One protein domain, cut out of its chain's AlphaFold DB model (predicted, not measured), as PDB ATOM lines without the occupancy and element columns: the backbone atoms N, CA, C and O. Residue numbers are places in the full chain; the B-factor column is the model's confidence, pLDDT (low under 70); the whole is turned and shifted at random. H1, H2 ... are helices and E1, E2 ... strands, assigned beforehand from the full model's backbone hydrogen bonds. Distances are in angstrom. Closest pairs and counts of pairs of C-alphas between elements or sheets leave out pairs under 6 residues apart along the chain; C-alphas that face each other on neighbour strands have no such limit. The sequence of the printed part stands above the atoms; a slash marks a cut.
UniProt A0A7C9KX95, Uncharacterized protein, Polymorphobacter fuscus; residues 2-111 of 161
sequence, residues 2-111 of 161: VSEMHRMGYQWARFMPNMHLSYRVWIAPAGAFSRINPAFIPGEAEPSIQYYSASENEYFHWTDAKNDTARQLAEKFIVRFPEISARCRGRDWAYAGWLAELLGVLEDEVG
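AT A GLANCE: This is residues 2 to 111 of the 161 residues of an uncharacterized protein of Polymorphobacter fuscus (UniProt A0A7C9KX95). A small sheet of three strands, E1, E2 and E3, makes one wall of the domain, with four helices in a loose curve along one side of it. H3 packs at the end of E1 and E2 where Ala 13 and Pro 29 lie, while H1 sits between H2 and the long H4 and touches both; residues 104 to 111 stick out. The stretches 30 to 48 and 53 to 69 form two large loops, with Ile 36 and Asp 64 as the farthest points. The printed part has 110 residues with elements in the order H1, E1, E2, E3, H2, H3, H4; the sheet runs E1, E2, E3, antiparallel, and the class is mixed, helices and strands. The whole is compact and rounded, spanning 34 by 31 by 29 A, with a radius of gyration of the C-alphas of 13.6 A.

HOW THE PARTS SIT: H1, residues 2 to 7, is on the sheet of E1, residues 13 to 19, E2, residues 23 to 29, and E3, residues 49 to 52; the closest C-alphas of H1 and E1 are those of Val 2 and Ala 13, 6.5 A apart. The strands form a meander, each the antiparallel neighbour of the one before, in two hairpins. Between E1 and E2, N 16 and O 26 are 2.9 A apart, within hydrogen-bond range; between E2 and E3, N 25 and O 51 are at 2.8 A. H2, residues 70 to 80, touches H1 about perpendicular, at 90 degrees, closest at the C-alphas of Met 5 and Ala 74, 5.5 A apart. H2 is not on the sheet. H3, residues 82 to 88, is on the sheet, with the C-alphas of Cys 88 and Ala 13 closest to E1 at 4.6 A. H2 and H3 are close but not clearly touching. H4, residues 93 to 108, touches H1 with residues 96 to 100 alone, closest at the C-alphas of His 6 and Ala 96, 6.6 A, at a steep tilt of 53 degrees, opposite ways; it only grazes the sheet. H2 and H4 are apart. In H1, H2 and H4 every O i to N i+4 pair is within hydrogen-bond range; in H3, 2 of 3 are.

IN THESE COORDINATES: H1 begins at C-alpha 2 (44.638, -8.114, -42.988) and is 8.9 A long. E1 and E2 each measure 20.3 A, E3 10.2 A, H2 15.1 A and H3 9.7 A. H4 measures 22.6 A and ends at C-alpha 108 (46.287, -20.538, -29.230).

THE WHOLE: The C-alphas of Ile 36 and Asp 64, the two farthest apart, are 37.8 A from each other. The printed part has no cut. The links E2 to E3 and E3 to H2 are long. Mean pLDDT of the printed part is 92.2; residues 44 to 47 are under 70.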
ATOM      1  N   VAL A   2      45.956  -8.101 -42.302       97.44
ATOM      2  CA  VAL A   2      44.638  -8.114 -42.988       97.44
ATOM      3  C   VAL A   2      43.470  -7.825 -42.029       97.44
ATOM      4  O   VAL A   2      42.613  -7.007 -42.340       97.44
ATOM      5  N   SER A   3      43.487  -8.386 -40.815       97.62
ATOM      6  CA  SER A   3      42.504  -8.060 -39.769       97.62
ATOM      7  C   SER A   3      42.502  -6.578 -39.361       97.62
ATOM      8  O   SER A   3      41.452  -6.016 -39.064       97.62
ATOM      9  N   GLU A   4      43.651  -5.899 -39.397       98.38
ATOM     10  CA  GLU A   4      43.726  -4.451 -39.164       98.38
ATOM     11  C   GLU A   4      43.154  -3.661 -40.341       98.38
ATOM     12  O   GLU A   4      42.402  -2.710 -40.126       98.38
ATOM     13  N   MET A   5      43.409  -4.096 -41.581       98.31
ATOM     14  CA  MET A   5      42.772  -3.515 -42.769       98.31
ATOM     15  C   MET A   5      41.239  -3.598 -42.676       98.31
ATOM     16  O   MET A   5      40.542  -2.633 -42.992       98.31
ATOM     17  N   HIS A   6      40.698  -4.712 -42.173       98.19
ATOM     18  CA  HIS A   6      39.256  -4.879 -41.957       98.19
ATOM     19  C   HIS A   6      38.691  -3.852 -40.971       98.19
ATOM     20  O   HIS A   6      37.646  -3.259 -41.245       98.19
ATOM     21  N   ARG A   7      39.404  -3.569 -39.871       97.69
ATOM     22  CA  ARG A   7      39.033  -2.511 -38.906       97.69
ATOM     23  C   ARG A   7      39.111  -1.102 -39.505       97.69
ATOM     24  O   ARG A   7      38.491  -0.181 -38.986       97.69
ATOM     25  N   MET A   8      39.847  -0.929 -40.603       97.75
ATOM     26  CA  MET A   8      39.979   0.331 -41.347       97.75
ATOM     27  C   MET A   8      38.959   0.484 -42.489       97.75
ATOM     28  O   MET A   8      39.014   1.474 -43.218       97.75
ATOM     29  N   GLY A   9      38.031  -0.467 -42.663       97.25
ATOM     30  CA  GLY A   9      37.012  -0.430 -43.722       97.25
ATOM     31  C   GLY A   9      37.425  -1.098 -45.039       97.25
ATOM     32  O   GLY A   9      36.785  -0.874 -46.067       97.25
ATOM     33  N   TYR A  10      38.477  -1.917 -45.014       97.81
ATOM     34  CA  TYR A  10      38.959  -2.684 -46.164       97.81
ATOM     35  C   TYR A  10      38.653  -4.180 -46.003       97.81
ATOM     36  O   TYR A  10      39.549  -5.018 -46.094       97.81
ATOM     37  N   GLN A  11      37.392  -4.528 -45.708       97.81
ATOM     38  CA  GLN A  11      36.996  -5.913 -45.404       97.81
ATOM     39  C   GLN A  11      36.989  -6.835 -46.630       97.81
ATOM     40  O   GLN A  11      36.972  -8.050 -46.477       97.81
ATOM     41  N   TRP A  12      37.076  -6.289 -47.846       96.75
ATOM     42  CA  TRP A  12      37.249  -7.102 -49.052       96.75
ATOM     43  C   TRP A  12      38.711  -7.503 -49.283       96.75
ATOM     44  O   TRP A  12      38.996  -8.193 -50.258       96.75
ATOM     45  N   ALA A  13      39.648  -7.104 -48.415       96.88
ATOM     46  CA  ALA A  13      40.987  -7.681 -48.404       96.88
ATOM     47  C   ALA A  13      40.926  -9.138 -47.929       96.88
ATOM     48  O   ALA A  13      40.422  -9.426 -46.841       96.88
ATOM     49  N   ARG A  14      41.489 -10.045 -48.721       96.12
ATOM     50  CA  ARG A  14      41.587 -11.473 -48.412       96.12
ATOM     51  C   ARG A  14      43.029 -11.940 -48.529       96.12
ATOM     52  O   ARG A  14      43.874 -11.227 -49.074       96.12
ATOM     53  N   PHE A  15      43.305 -13.141 -48.032       95.62
ATOM     54  CA  PHE A  15      44.610 -13.768 -48.192       95.62
ATOM     55  C   PHE A  15      44.512 -15.237 -48.614       95.62
ATOM     56  O   PHE A  15      43.575 -15.932 -48.230       95.62
ATOM     57  N   MET A  16      45.494 -15.695 -49.392       94.44
ATOM     58  CA  MET A  16      45.682 -17.100 -49.759       94.44
ATOM     59  C   MET A  16      47.049 -17.564 -49.244       94.44
ATOM     60  O   MET A  16      48.079 -17.096 -49.744       94.44
ATOM     61  N   PRO A  17      47.090 -18.473 -48.263       92.94
ATOM     62  CA  PRO A  17      48.336 -19.048 -47.797       92.94
ATOM     63  C   PRO A  17      48.787 -20.206 -48.694       92.94
ATOM     64  O   PRO A  17      47.995 -21.076 -49.061       92.94
ATOM     65  N   ASN A  18      50.075 -20.253 -49.015       90.62
ATOM     66  CA  ASN A  18      50.677 -21.366 -49.742       90.62
ATOM     67  C   ASN A  18      52.078 -21.693 -49.223       90.62
ATOM     68  O   ASN A  18      52.705 -20.897 -48.526       90.62
ATOM     69  N   MET A  19      52.555 -22.885 -49.560       88.44
ATOM     70  CA  MET A  19      53.894 -23.353 -49.251       88.44
ATOM     71  C   MET A  19      54.608 -23.733 -50.540       88.44
ATOM     72  O   MET A  19      54.082 -24.468 -51.367       88.44
ATOM     73  N   HIS A  20      55.838 -23.262 -50.671       84.81
ATOM     74  CA  HIS A  20      56.787 -23.774 -51.651       84.81
ATOM     75  C   HIS A  20      58.123 -23.963 -50.919       84.81
ATOM     76  O   HIS A  20      58.156 -24.604 -49.873       84.81
ATOM     77  N   LEU A  21      59.206 -23.320 -51.364       85.94
ATOM     78  CA  LEU A  21      60.474 -23.259 -50.616       85.94
ATOM     79  C   LEU A  21      60.363 -22.542 -49.256       85.94
ATOM     80  O   LEU A  21      61.208 -22.717 -48.384       85.94
ATOM     81  N   SER A  22      59.340 -21.707 -49.081       87.75
ATOM     82  CA  SER A  22      59.024 -21.018 -47.831       87.75
ATOM     83  C   SER A  22      57.515 -20.819 -47.731       87.75
ATOM     84  O   SER A  22      56.823 -20.858 -48.755       87.75
ATOM     85  N   TYR A  23      57.009 -20.535 -46.530       90.62
ATOM     86  CA  TYR A  23      55.612 -20.149 -46.368       90.62
ATOM     87  C   TYR A  23      55.369 -18.826 -47.088       90.62
ATOM     88  O   TYR A  23      56.212 -17.926 -47.028       90.62
ATOM     89  N   ARG A  24      54.241 -18.695 -47.776       91.62
ATOM     90  CA  ARG A  24      53.860 -17.473 -48.478       91.62
ATOM     91  C   ARG A  24      52.411 -17.135 -48.209       91.62
ATOM     92  O   ARG A  24      51.568 -18.003 -47.996       91.62
ATOM     93  N   VAL A  25      52.127 -15.846 -48.273       93.06
ATOM     94  CA  VAL A  25      50.782 -15.302 -48.170       93.06
ATOM     95  C   VAL A  25      50.582 -14.353 -49.332       93.06
ATOM     96  O   VAL A  25      51.302 -13.366 -49.470       93.06
ATOM     97  N   TRP A  26      49.599 -14.658 -50.166       93.62
ATOM     98  CA  TRP A  26      49.095 -13.726 -51.162       93.62
ATOM     99  C   TRP A  26      48.028 -12.873 -50.506       93.62
ATOM    100  O   TRP A  26      47.195 -13.403 -49.776       93.62
ATOM    101  N   ILE A  27      48.027 -11.578 -50.782       95.38
ATOM    102  CA  ILE A  27      46.978 -10.650 -50.373       95.38
ATOM    103  C   ILE A  27      46.381 -10.059 -51.639       95.38
ATOM    104  O   ILE A  27      47.109  -9.529 -52.479       95.38
ATOM    105  N   ALA A  28      45.064 -10.164 -51.776       94.88
ATOM    106  CA  ALA A  28      44.349  -9.702 -52.957       94.88
ATOM    107  C   ALA A  28      42.914  -9.266 -52.607       94.88
ATOM    108  O   ALA A  28      42.401  -9.622 -51.536       94.88
ATOM    109  N   PRO A  29      42.247  -8.502 -53.489       95.00
ATOM    110  CA  PRO A  29      40.837  -8.168 -53.330       95.00
ATOM    111  C   PRO A  29      39.948  -9.413 -53.413       95.00
ATOM    112  O   PRO A  29      40.255 -10.360 -54.132       95.00
ATOM    113  N   ALA A  30      38.790  -9.380 -52.755       94.12
ATOM    114  CA  ALA A  30      37.858 -10.504 -52.682       94.12
ATOM    115  C   ALA A  30      37.442 -11.074 -54.046       94.12
ATOM    116  O   ALA A  30      37.276 -12.283 -54.180       94.12
ATOM    117  N   GLY A  31      37.322 -10.218 -55.067       91.50
ATOM    118  CA  GLY A  31      36.986 -10.626 -56.434       91.50
ATOM    119  C   GLY A  31      38.045 -11.488 -57.135       91.50
ATOM    120  O   GLY A  31      37.716 -12.117 -58.132       91.50
ATOM    121  N   ALA A  32      39.276 -11.539 -56.612       92.12
ATOM    122  CA  ALA A  32      40.345 -12.404 -57.115       92.12
ATOM    123  C   ALA A  32      40.192 -13.867 -56.676       92.12
ATOM    124  O   ALA A  32      40.805 -14.759 -57.253       92.12
ATOM    125  N   PHE A  33      39.407 -14.125 -55.628       92.38
ATOM    126  CA  PHE A  33      39.278 -15.454 -55.042       92.38
ATOM    127  C   PHE A  33      38.208 -16.269 -55.764       92.38
ATOM    128  O   PHE A  33      37.195 -15.745 -56.236       92.38
ATOM    129  N   SER A  34      38.424 -17.581 -55.827       89.75
ATOM    130  CA  SER A  34      37.495 -18.517 -56.442       89.75
ATOM    131  C   SER A  34      36.125 -18.454 -55.766       89.75
ATOM    132  O   SER A  34      35.989 -18.403 -54.543       89.75
ATOM    133  N   ARG A  35      35.071 -18.506 -56.588       86.50
ATOM    134  CA  ARG A  35      33.685 -18.621 -56.109       86.50
ATOM    135  C   ARG A  35      33.372 -20.006 -55.537       86.50
ATOM    136  O   ARG A  35      32.370 -20.151 -54.840       86.50
ATOM    137  N   ILE A  36      34.196 -21.005 -55.862       86.75
ATOM    138  CA  ILE A  36      34.052 -22.387 -55.397       86.75
ATOM    139  C   ILE A  36      34.753 -22.536 -54.045       86.75
ATOM    140  O   ILE A  36      34.071 -22.804 -53.057       86.75
ATOM    141  N   ASN A  37      36.064 -22.261 -53.994       90.69
ATOM    142  CA  ASN A  37      36.839 -22.186 -52.756       90.69
ATOM    143  C   ASN A  37      37.321 -20.743 -52.496       90.69
ATOM    144  O   ASN A  37      38.316 -20.315 -53.088       90.69
ATOM    145  N   PRO A  38      36.694 -20.001 -51.564       92.19
ATOM    146  CA  PRO A  38      37.036 -18.602 -51.307       92.19
ATOM    147  C   PRO A  38      38.377 -18.378 -50.587       92.19
ATOM    148  O   PRO A  38      38.706 -17.229 -50.294       92.19
ATOM    149  N   ALA A  39      39.137 -19.441 -50.290       93.31
ATOM    150  CA  ALA A  39      40.517 -19.378 -49.801       93.31
ATOM    151  C   ALA A  39      41.563 -19.444 -50.930       93.31
ATOM    152  O   ALA A  39      42.747 -19.227 -50.676       93.31
ATOM    153  N   PHE A  40      41.143 -19.750 -52.161       92.94
ATOM    154  CA  PHE A  40      42.025 -20.017 -53.294       92.94
ATOM    155  C   PHE A  40      41.921 -18.932 -54.372       92.94
ATOM    156  O   PHE A  40      40.826 -18.477 -54.700       92.94
ATOM    157  N   ILE A  41      43.057 -18.554 -54.957       90.94
ATOM    158  CA  ILE A  41      43.148 -17.672 -56.127       90.94
ATOM    159  C   ILE A  41      43.437 -18.557 -57.350       90.94
ATOM    160  O   ILE A  41      44.499 -19.179 -57.405       90.94
ATOM    161  N   PRO A  42      42.515 -18.648 -58.325       85.19
ATOM    162  CA  PRO A  42      42.732 -19.437 -59.527       85.19
ATOM    163  C   PRO A  42      43.655 -18.698 -60.511       85.19
ATOM    164  O   PRO A  42      43.245 -17.730 -61.146       85.19
ATOM    165  N   GLY A  43      44.884 -19.193 -60.679       74.69
ATOM    166  CA  GLY A  43      45.820 -18.735 -61.716       74.69
ATOM    167  C   GLY A  43      46.308 -17.285 -61.571       74.69
ATOM    168  O   GLY A  43      46.276 -16.700 -60.489       74.69
ATOM    169  N   GLU A  44      46.794 -16.707 -62.675       62.44
ATOM    170  CA  GLU A  44      47.255 -15.312 -62.750       62.44
ATOM    171  C   GLU A  44      46.071 -14.366 -62.987       62.44
ATOM    172  O   GLU A  44      45.842 -13.885 -64.096       62.44
ATOM    173  N   ALA A  45      45.267 -14.122 -61.958       54.62
ATOM    174  CA  ALA A  45      44.158 -13.187 -62.060       54.62
ATOM    175  C   ALA A  45      44.156 -12.240 -60.862       54.62
ATOM    176  O   ALA A  45      44.005 -12.671 -59.723       54.62
ATOM    177  N   GLU A  46      44.257 -10.942 -61.173       63.47
ATOM    178  CA  GLU A  46      44.127  -9.772 -60.290       63.47
ATOM    179  C   GLU A  46      45.404  -9.286 -59.581       63.47
ATOM    180  O   GLU A  46      46.297 -10.077 -59.272       63.47
ATOM    181  N   PRO A  47      45.522  -7.962 -59.317       68.69
ATOM    182  CA  PRO A  47      46.652  -7.414 -58.593       68.69
ATOM    183  C   PRO A  47      46.659  -8.022 -57.193       68.69
ATOM    184  O   PRO A  47      45.788  -7.769 -56.355       68.69
ATOM    185  N   SER A  48      47.656  -8.861 -56.973       82.94
ATOM    186  CA  SER A  48      47.947  -9.508 -55.711       82.94
ATOM    187  C   SER A  48      49.361  -9.136 -55.305       82.94
ATOM    188  O   SER A  48      50.217  -8.836 -56.140       82.94
ATOM    189  N   ILE A  49      49.603  -9.131 -54.004       91.19
ATOM    190  CA  ILE A  49      50.937  -8.922 -53.463       91.19
ATOM    191  C   ILE A  49      51.296 -10.090 -52.567       91.19
ATOM    192  O   ILE A  49      50.465 -10.602 -51.814       91.19
ATOM    193  N   GLN A  50      52.538 -10.537 -52.683       90.81
ATOM    194  CA  GLN A  50      53.023 -11.714 -51.988       90.81
ATOM    195  C   GLN A  50      53.986 -11.303 -50.886       90.81
ATOM    196  O   GLN A  50      54.902 -10.511 -51.094       90.81
ATOM    197  N   TYR A  51      53.784 -11.889 -49.716       91.62
ATOM    198  CA  TYR A  51      54.787 -11.979 -48.670       91.62
ATOM    199  C   TYR A  51      55.274 -13.424 -48.593       91.62
ATOM    200  O   TYR A  51      54.491 -14.357 -48.775       91.62
ATOM    201  N   TYR A  52      56.550 -13.617 -48.288       91.56
ATOM    202  CA  TYR A  52      57.135 -14.928 -48.059       91.56
ATOM    203  C   TYR A  52      57.972 -14.904 -46.783       91.56
ATOM    204  O   TYR A  52      58.671 -13.937 -46.508       91.56
ATOM    205  N   SER A  53      57.914 -15.977 -45.996       88.88
ATOM    206  CA  SER A  53      58.553 -16.041 -44.679       88.88
ATOM    207  C   SER A  53      60.076 -15.932 -44.732       88.88
ATOM    208  O   SER A  53      60.683 -15.528 -43.750       88.88
ATOM    209  N   ALA A  54      60.696 -16.247 -45.875       89.00
ATOM    210  CA  ALA A  54      62.128 -16.043 -46.085       89.00
ATOM    211  C   ALA A  54      62.538 -14.555 -46.147       89.00
ATOM    212  O   ALA A  54      63.722 -14.262 -46.040       89.00
ATOM    213  N   SER A  55      61.587 -13.619 -46.291       88.75
ATOM    214  CA  SER A  55      61.833 -12.175 -46.125       88.75
ATOM    215  C   SER A  55      61.894 -11.730 -44.664       88.75
ATOM    216  O   SER A  55      62.142 -10.554 -44.415       88.75
ATOM    217  N   GLU A  56      61.622 -12.616 -43.702       88.50
ATOM    218  CA  GLU A  56      61.531 -12.269 -42.280       88.50
ATOM    219  C   GLU A  56      60.600 -11.062 -42.046       88.50
ATOM    220  O   GLU A  56      59.402 -11.134 -42.308       88.50
ATOM    221  N   ASN A  57      61.134  -9.935 -41.571       87.12
ATOM    222  CA  ASN A  57      60.392  -8.702 -41.317       87.12
ATOM    223  C   ASN A  57      60.555  -7.637 -42.419       87.12
ATOM    224  O   ASN A  57      60.143  -6.491 -42.238       87.12
ATOM    225  N   GLU A  58      61.111  -8.001 -43.577       90.50
ATOM    226  CA  GLU A  58      61.171  -7.159 -44.779       90.50
ATOM    227  C   GLU A  58      59.916  -7.364 -45.641       90.50
ATOM    228  O   GLU A  58      59.964  -7.798 -46.798       90.50
ATOM    229  N   TYR A  59      58.756  -7.078 -45.043       90.31
ATOM    230  CA  TYR A  59      57.444  -7.252 -45.664       90.31
ATOM    231  C   TYR A  59      57.371  -6.539 -47.013       90.31
ATOM    232  O   TYR A  59      57.567  -5.331 -47.080       90.31
ATOM    233  N   PHE A  60      57.070  -7.267 -48.092       91.31
ATOM    234  CA  PHE A  60      56.964  -6.698 -49.444       91.31
ATOM    235  C   PHE A  60      58.222  -5.917 -49.884       91.31
ATOM    236  O   PHE A  60      58.116  -4.939 -50.625       91.31
ATOM    237  N   HIS A  61      59.404  -6.332 -49.402       89.94
ATOM    238  CA  HIS A  61      60.697  -5.651 -49.575       89.94
ATOM    239  C   HIS A  61      60.807  -4.279 -48.892       89.94
ATOM    240  O   HIS A  61      61.678  -3.473 -49.221       89.94
ATOM    241  N   TRP A  62      59.932  -3.984 -47.931       94.25
ATOM    242  CA  TRP A  62      60.024  -2.770 -47.133       94.25
ATOM    243  C   TRP A  62      61.116  -2.908 -46.081       94.25
ATOM    244  O   TRP A  62      60.991  -3.656 -45.112       94.25
ATOM    245  N   THR A  63      62.176  -2.126 -46.236       92.56
ATOM    246  CA  THR A  63      63.302  -2.097 -45.295       92.56
ATOM    247  C   THR A  63      63.002  -1.286 -44.031       92.56
ATOM    248  O   THR A  63      63.707  -1.411 -43.032       92.56
ATOM    249  N   ASP A  64      61.932  -0.487 -44.043       94.44
ATOM    250  CA  ASP A  64      61.521   0.415 -42.965       94.44
ATOM    251  C   ASP A  64      60.389  -0.143 -42.082       94.44
ATOM    252  O   ASP A  64      59.842   0.585 -41.257       94.44
ATOM    253  N   ALA A  65      59.995  -1.407 -42.274       93.56
ATOM    254  CA  ALA A  65      58.832  -2.016 -41.618       93.56
ATOM    255  C   ALA A  65      59.182  -3.041 -40.525       93.56
ATOM    256  O   ALA A  65      58.299  -3.670 -39.947       93.56
ATOM    257  N   LYS A  66      60.476  -3.189 -40.209       91.62
ATOM    258  CA  LYS A  66      61.005  -4.259 -39.345       91.62
ATOM    259  C   LYS A  66      60.391  -4.325 -37.947       91.62
ATOM    260  O   LYS A  66      60.282  -5.411 -37.386       91.62
ATOM    261  N   ASN A  67      60.011  -3.168 -37.406       94.62
ATOM    262  CA  ASN A  67      59.444  -3.015 -36.063       94.62
ATOM    263  C   ASN A  67      57.980  -2.550 -36.094       94.62
ATOM    264  O   ASN A  67      57.451  -2.127 -35.066       94.62
ATOM    265  N   ASP A  68      57.340  -2.564 -37.263       96.19
ATOM    266  CA  ASP A  68      55.963  -2.107 -37.382       96.19
ATOM    267  C   ASP A  68      55.010  -3.095 -36.711       96.19
ATOM    268  O   ASP A  68      55.065  -4.310 -36.900       96.19
ATOM    269  N   THR A  69      54.051  -2.547 -35.975       96.81
ATOM    270  CA  THR A  69      52.879  -3.298 -35.532       96.81
ATOM    271  C   THR A  69      52.026  -3.725 -36.728       96.81
ATOM    272  O   THR A  69      52.044  -3.106 -37.795       96.81
ATOM    273  N   ALA A  70      51.164  -4.729 -36.537       96.25
ATOM    274  CA  ALA A  70      50.203  -5.152 -37.559       96.25
ATOM    275  C   ALA A  70      49.339  -3.995 -38.099       96.25
ATOM    276  O   ALA A  70      48.928  -4.033 -39.263       96.25
ATOM    277  N   ARG A  71      49.070  -2.988 -37.256       97.88
ATOM    278  CA  ARG A  71      48.317  -1.785 -37.607       97.88
ATOM    279  C   ARG A  71      49.122  -0.854 -38.511       97.88
ATOM    280  O   ARG A  71      48.617  -0.459 -39.556       97.88
ATOM    281  N   GLN A  72      50.371  -0.570 -38.152       98.19
ATOM    282  CA  GLN A  72      51.276   0.243 -38.972       98.19
ATOM    283  C   GLN A  72      51.552  -0.418 -40.330       98.19
ATOM    284  O   GLN A  72      51.534   0.259 -41.356       98.19
ATOM    285  N   LEU A  73      51.701  -1.749 -40.364       97.69
ATOM    286  CA  LEU A  73      51.812  -2.500 -41.617       97.69
ATOM    287  C   LEU A  73      50.574  -2.320 -42.505       97.69
ATOM    288  O   LEU A  73      50.713  -2.115 -43.708       97.69
ATOM    289  N   ALA A  74      49.368  -2.353 -41.929       98.19
ATOM    290  CA  ALA A  74      48.129  -2.147 -42.680       98.19
ATOM    291  C   ALA A  74      48.021  -0.716 -43.228       98.19
ATOM    292  O   ALA A  74      47.645  -0.528 -44.384       98.19
ATOM    293  N   GLU A  75      48.399   0.289 -42.437       98.25
ATOM    294  CA  GLU A  75      48.457   1.689 -42.876       98.25
ATOM    295  C   GLU A  75      49.442   1.875 -44.037       98.25
ATOM    296  O   GLU A  75      49.081   2.453 -45.065       98.25
ATOM    297  N   LYS A  76      50.653   1.309 -43.932       98.06
ATOM    298  CA  LYS A  76      51.636   1.323 -45.026       98.06
ATOM    299  C   LYS A  76      51.127   0.592 -46.261       98.06
ATOM    300  O   LYS A  76      51.309   1.097 -47.363       98.06
ATOM    301  N   PHE A  77      50.459  -0.548 -46.095       97.69
ATOM    302  CA  PHE A  77      49.872  -1.306 -47.201       97.69
ATOM    303  C   PHE A  77      48.867  -0.470 -47.985       97.69
ATOM    304  O   PHE A  77      48.951  -0.398 -49.210       97.69
ATOM    305  N   ILE A  78      47.974   0.223 -47.276       97.62
ATOM    306  CA  ILE A  78      46.952   1.076 -47.886       97.62
ATOM    307  C   ILE A  78      47.579   2.216 -48.695       97.62
ATOM    308  O   ILE A  78      47.115   2.514 -49.794       97.62
ATOM    309  N   VAL A  79      48.646   2.827 -48.178       97.62
ATOM    310  CA  VAL A  79      49.341   3.939 -48.845       97.62
ATOM    311  C   VAL A  79      50.200   3.465 -50.022       97.62
ATOM    312  O   VAL A  79      50.229   4.122 -51.059       97.62
ATOM    313  N   ARG A  80      50.912   2.343 -49.874       97.25
ATOM    314  CA  ARG A  80      51.913   1.868 -50.848       97.25
ATOM    315  C   ARG A  80      51.324   1.006 -51.961       97.25
ATOM    316  O   ARG A  80      51.911   0.948 -53.036       97.25
ATOM    317  N   PHE A  81      50.166   0.386 -51.735       96.44
ATOM    318  CA  PHE A  81      49.431  -0.385 -52.742       96.44
ATOM    319  C   PHE A  81      48.024   0.198 -52.960       96.44
ATOM    320  O   PHE A  81      47.026  -0.463 -52.644       96.44
ATOM    321  N   PRO A  82      47.909   1.437 -53.481       95.75
ATOM    322  CA  PRO A  82      46.630   2.141 -53.567       95.75
ATOM    323  C   PRO A  82      45.625   1.444 -54.494       95.75
ATOM    324  O   PRO A  82      44.441   1.396 -54.173       95.75
ATOM    325  N   GLU A  83      46.078   0.845 -55.599       94.31
ATOM    326  CA  GLU A  83      45.204   0.147 -56.555       94.31
ATOM    327  C   GLU A  83      44.562  -1.112 -55.952       94.31
ATOM    328  O   GLU A  83      43.350  -1.309 -56.053       94.31
ATOM    329  N   ILE A  84      45.360  -1.937 -55.262       94.62
ATOM    330  CA  ILE A  84      44.862  -3.114 -54.530       94.62
ATOM    331  C   ILE A  84      43.918  -2.655 -53.418       94.62
ATOM    332  O   ILE A  84      42.801  -3.153 -53.289       94.62
ATOM    333  N   SER A  85      44.344  -1.664 -52.637       96.12
ATOM    334  CA  SER A  85      43.605  -1.204 -51.461       96.12
ATOM    335  C   SER A  85      42.262  -0.579 -51.824       96.12
ATOM    336  O   SER A  85      41.272  -0.840 -51.144       96.12
ATOM    337  N   ALA A  86      42.178   0.168 -52.928       95.88
ATOM    338  CA  ALA A  86      40.915   0.705 -53.429       95.88
ATOM    339  C   ALA A  86      39.879  -0.404 -53.681       95.88
ATOM    340  O   ALA A  86      38.707  -0.247 -53.347       95.88
ATOM    341  N   ARG A  87      40.321  -1.554 -54.196       94.75
ATOM    342  CA  ARG A  87      39.465  -2.716 -54.485       94.75
ATOM    343  C   ARG A  87      39.152  -3.572 -53.263       94.75
ATOM    344  O   ARG A  87      38.210  -4.357 -53.294       94.75
ATOM    345  N   CYS A  88      39.925  -3.422 -52.194       96.06
ATOM    346  CA  CYS A  88      39.669  -4.058 -50.907       96.06
ATOM    347  C   CYS A  88      38.668  -3.274 -50.040       96.06
ATOM    348  O   CYS A  88      38.263  -3.764 -48.985       96.06
ATOM    349  N   ARG A  89      38.289  -2.052 -50.436       96.19
ATOM    350  CA  ARG A  89      37.392  -1.186 -49.665       96.19
ATOM    351  C   ARG A  89      35.957  -1.700 -49.715       96.19
ATOM    352  O   ARG A  89      35.396  -1.853 -50.790       96.19
ATOM    353  N   GLY A  90      35.350  -1.891 -48.550       95.19
ATOM    354  CA  GLY A  90      33.990  -2.404 -48.433       95.19
ATOM    355  C   GLY A  90      33.769  -3.126 -47.114       95.19
ATOM    356  O   GLY A  90      34.688  -3.246 -46.297       95.19
ATOM    357  N   ARG A  91      32.531  -3.580 -46.899       95.31
ATOM    358  CA  ARG A  91      32.149  -4.385 -45.734       95.31
ATOM    359  C   ARG A  91      31.902  -5.834 -46.152       95.31
ATOM    360  O   ARG A  91      31.306  -6.073 -47.196       95.31
ATOM    361  N   ASP A  92      32.379  -6.762 -45.338       95.88
ATOM    362  CA  ASP A  92      32.208  -8.214 -45.438       95.88
ATOM    363  C   ASP A  92      32.382  -8.779 -44.018       95.88
ATOM    364  O   ASP A  92      33.462  -9.205 -43.602       95.88
ATOM    365  N   TRP A  93      31.314  -8.679 -43.222       95.69
ATOM    366  CA  TRP A  93      31.333  -9.104 -41.821       95.69
ATOM    367  C   TRP A  93      31.478 -10.614 -41.669       95.69
ATOM    368  O   TRP A  93      32.056 -11.064 -40.682       95.69
ATOM    369  N   ALA A  94      30.994 -11.384 -42.646       96.44
ATOM    370  CA  ALA A  94      31.135 -12.830 -42.650       96.44
ATOM    371  C   ALA A  94      32.617 -13.213 -42.745       96.44
ATOM    372  O   ALA A  94      33.112 -13.977 -41.916       96.44
ATOM    373  N   TYR A  95      33.354 -12.636 -43.700       97.19
ATOM    374  CA  TYR A  95      34.785 -12.902 -43.831       97.19
ATOM    375  C   TYR A  95      35.591 -12.317 -42.662       97.19
ATOM    376  O   TYR A  95      36.513 -12.967 -42.171       97.19
ATOM    377  N   ALA A  96      35.236 -11.126 -42.170       97.44
ATOM    378  CA  ALA A  96      35.903 -10.527 -41.012       97.44
ATOM    379  C   ALA A  96      35.731 -11.366 -39.730       97.44
ATOM    380  O   ALA A  96      36.693 -11.532 -38.980       97.44
ATOM    381  N   GLY A  97      34.535 -11.920 -39.496       97.88
ATOM    382  CA  GLY A  97      34.263 -12.837 -38.385       97.88
ATOM    383  C   GLY A  97      35.047 -14.140 -38.515       97.88
ATOM    384  O   GLY A  97      35.771 -14.510 -37.595       97.88
ATOM    385  N   TRP A  98      35.007 -14.764 -39.696       97.88
ATOM    386  CA  TRP A  98      35.801 -15.960 -39.998       97.88
ATOM    387  C   TRP A  98      37.304 -15.738 -39.762       97.88
ATOM    388  O   TRP A  98      37.976 -16.580 -39.169       97.88
ATOM    389  N   LEU A  99      37.837 -14.583 -40.180       98.12
ATOM    390  CA  LEU A  99      39.244 -14.245 -39.967       98.12
ATOM    391  C   LEU A  99      39.566 -14.057 -38.481       98.12
ATOM    392  O   LEU A  99      40.635 -14.470 -38.039       98.12
ATOM    393  N   ALA A 100      38.674 -13.433 -37.712       97.88
ATOM    394  CA  ALA A 100      38.864 -13.267 -36.275       97.88
ATOM    395  C   ALA A 100      38.904 -14.623 -35.550       97.88
ATOM    396  O   ALA A 100      39.786 -14.839 -34.721       97.88
ATOM    397  N   GLU A 101      38.012 -15.551 -35.908       98.00
ATOM    398  CA  GLU A 101      38.015 -16.915 -35.367       98.00
ATOM    399  C   GLU A 101      39.289 -17.679 -35.745       98.00
ATOM    400  O   GLU A 101      39.919 -18.295 -34.883       98.00
ATOM    401  N   LEU A 102      39.714 -17.598 -37.013       96.75
ATOM    402  CA  LEU A 102      40.962 -18.214 -37.459       96.75
ATOM    403  C   LEU A 102      42.160 -17.661 -36.679       96.75
ATOM    404  O   LEU A 102      43.007 -18.435 -36.250       96.75
ATOM    405  N   LEU A 103      42.238 -16.343 -36.477       95.75
ATOM    406  CA  LEU A 103      43.327 -15.734 -35.710       95.75
ATOM    407  C   LEU A 103      43.358 -16.230 -34.264       95.75
ATOM    408  O   LEU A 103      44.436 -16.587 -33.807       95.75
ATOM    409  N   GLY A 104      42.207 -16.348 -33.595       95.25
ATOM    410  CA  GLY A 104      42.148 -16.925 -32.248       95.25
ATOM    411  C   GLY A 104      42.711 -18.349 -32.200       95.25
ATOM    412  O   GLY A 104      43.521 -18.673 -31.339       95.25
ATOM    413  N   VAL A 105      42.381 -19.180 -33.197       93.19
ATOM    414  CA  VAL A 105      42.959 -20.528 -33.323       93.19
ATOM    415  C   VAL A 105      44.481 -20.499 -33.503       93.19
ATOM    416  O   VAL A 105      45.177 -21.326 -32.920       93.19
ATOM    417  N   LEU A 106      45.005 -19.586 -34.325       91.31
ATOM    418  CA  LEU A 106      46.444 -19.490 -34.598       91.31
ATOM    419  C   LEU A 106      47.236 -18.890 -33.424       91.31
ATOM    420  O   LEU A 106      48.410 -19.214 -33.261       91.31
ATOM    421  N   GLU A 107      46.609 -18.028 -32.626       91.31
ATOM    422  CA  GLU A 107      47.178 -17.476 -31.392       91.31
ATOM    423  C   GLU A 107      47.292 -18.550 -30.301       91.31
ATOM    424  O   GLU A 107      48.325 -18.635 -29.636       91.31
ATOM    425  N   ASP A 108      46.280 -19.413 -30.174       88.38
ATOM    426  CA  ASP A 108      46.287 -20.538 -29.230       88.38
ATOM    427  C   ASP A 108      47.249 -21.662 -29.662       88.38
ATOM    428  O   ASP A 108      47.898 -22.299 -28.828       88.38
ATOM    429  N   GLU A 109      47.367 -21.918 -30.970       85.12
ATOM    430  CA  GLU A 109      48.160 -23.022 -31.525       85.12
ATOM    431  C   GLU A 109      49.416 -22.553 -32.261       85.12
ATOM    432  O   GLU A 109      49.577 -22.739 -33.474       85.12
ATOM    433  N   VAL A 110      50.349 -21.984 -31.496       80.56
ATOM    434  CA  VAL A 110      51.633 -21.496 -32.010       80.56
ATOM    435  C   VAL A 110      52.341 -22.563 -32.855       80.56
ATOM    436  O   VAL A 110      52.533 -23.704 -32.435       80.56
ATOM    437  N   GLY A 111      52.771 -22.170 -34.055       80.00
ATOM    438  CA  GLY A 111      53.489 -23.043 -34.991       80.00
ATOM    439  C   GLY A 111      52.595 -23.744 -36.015       80.00
ATOM    440  O   GLY A 111      53.128 -24.370 -36.939       80.00
TER     441      GLY A 111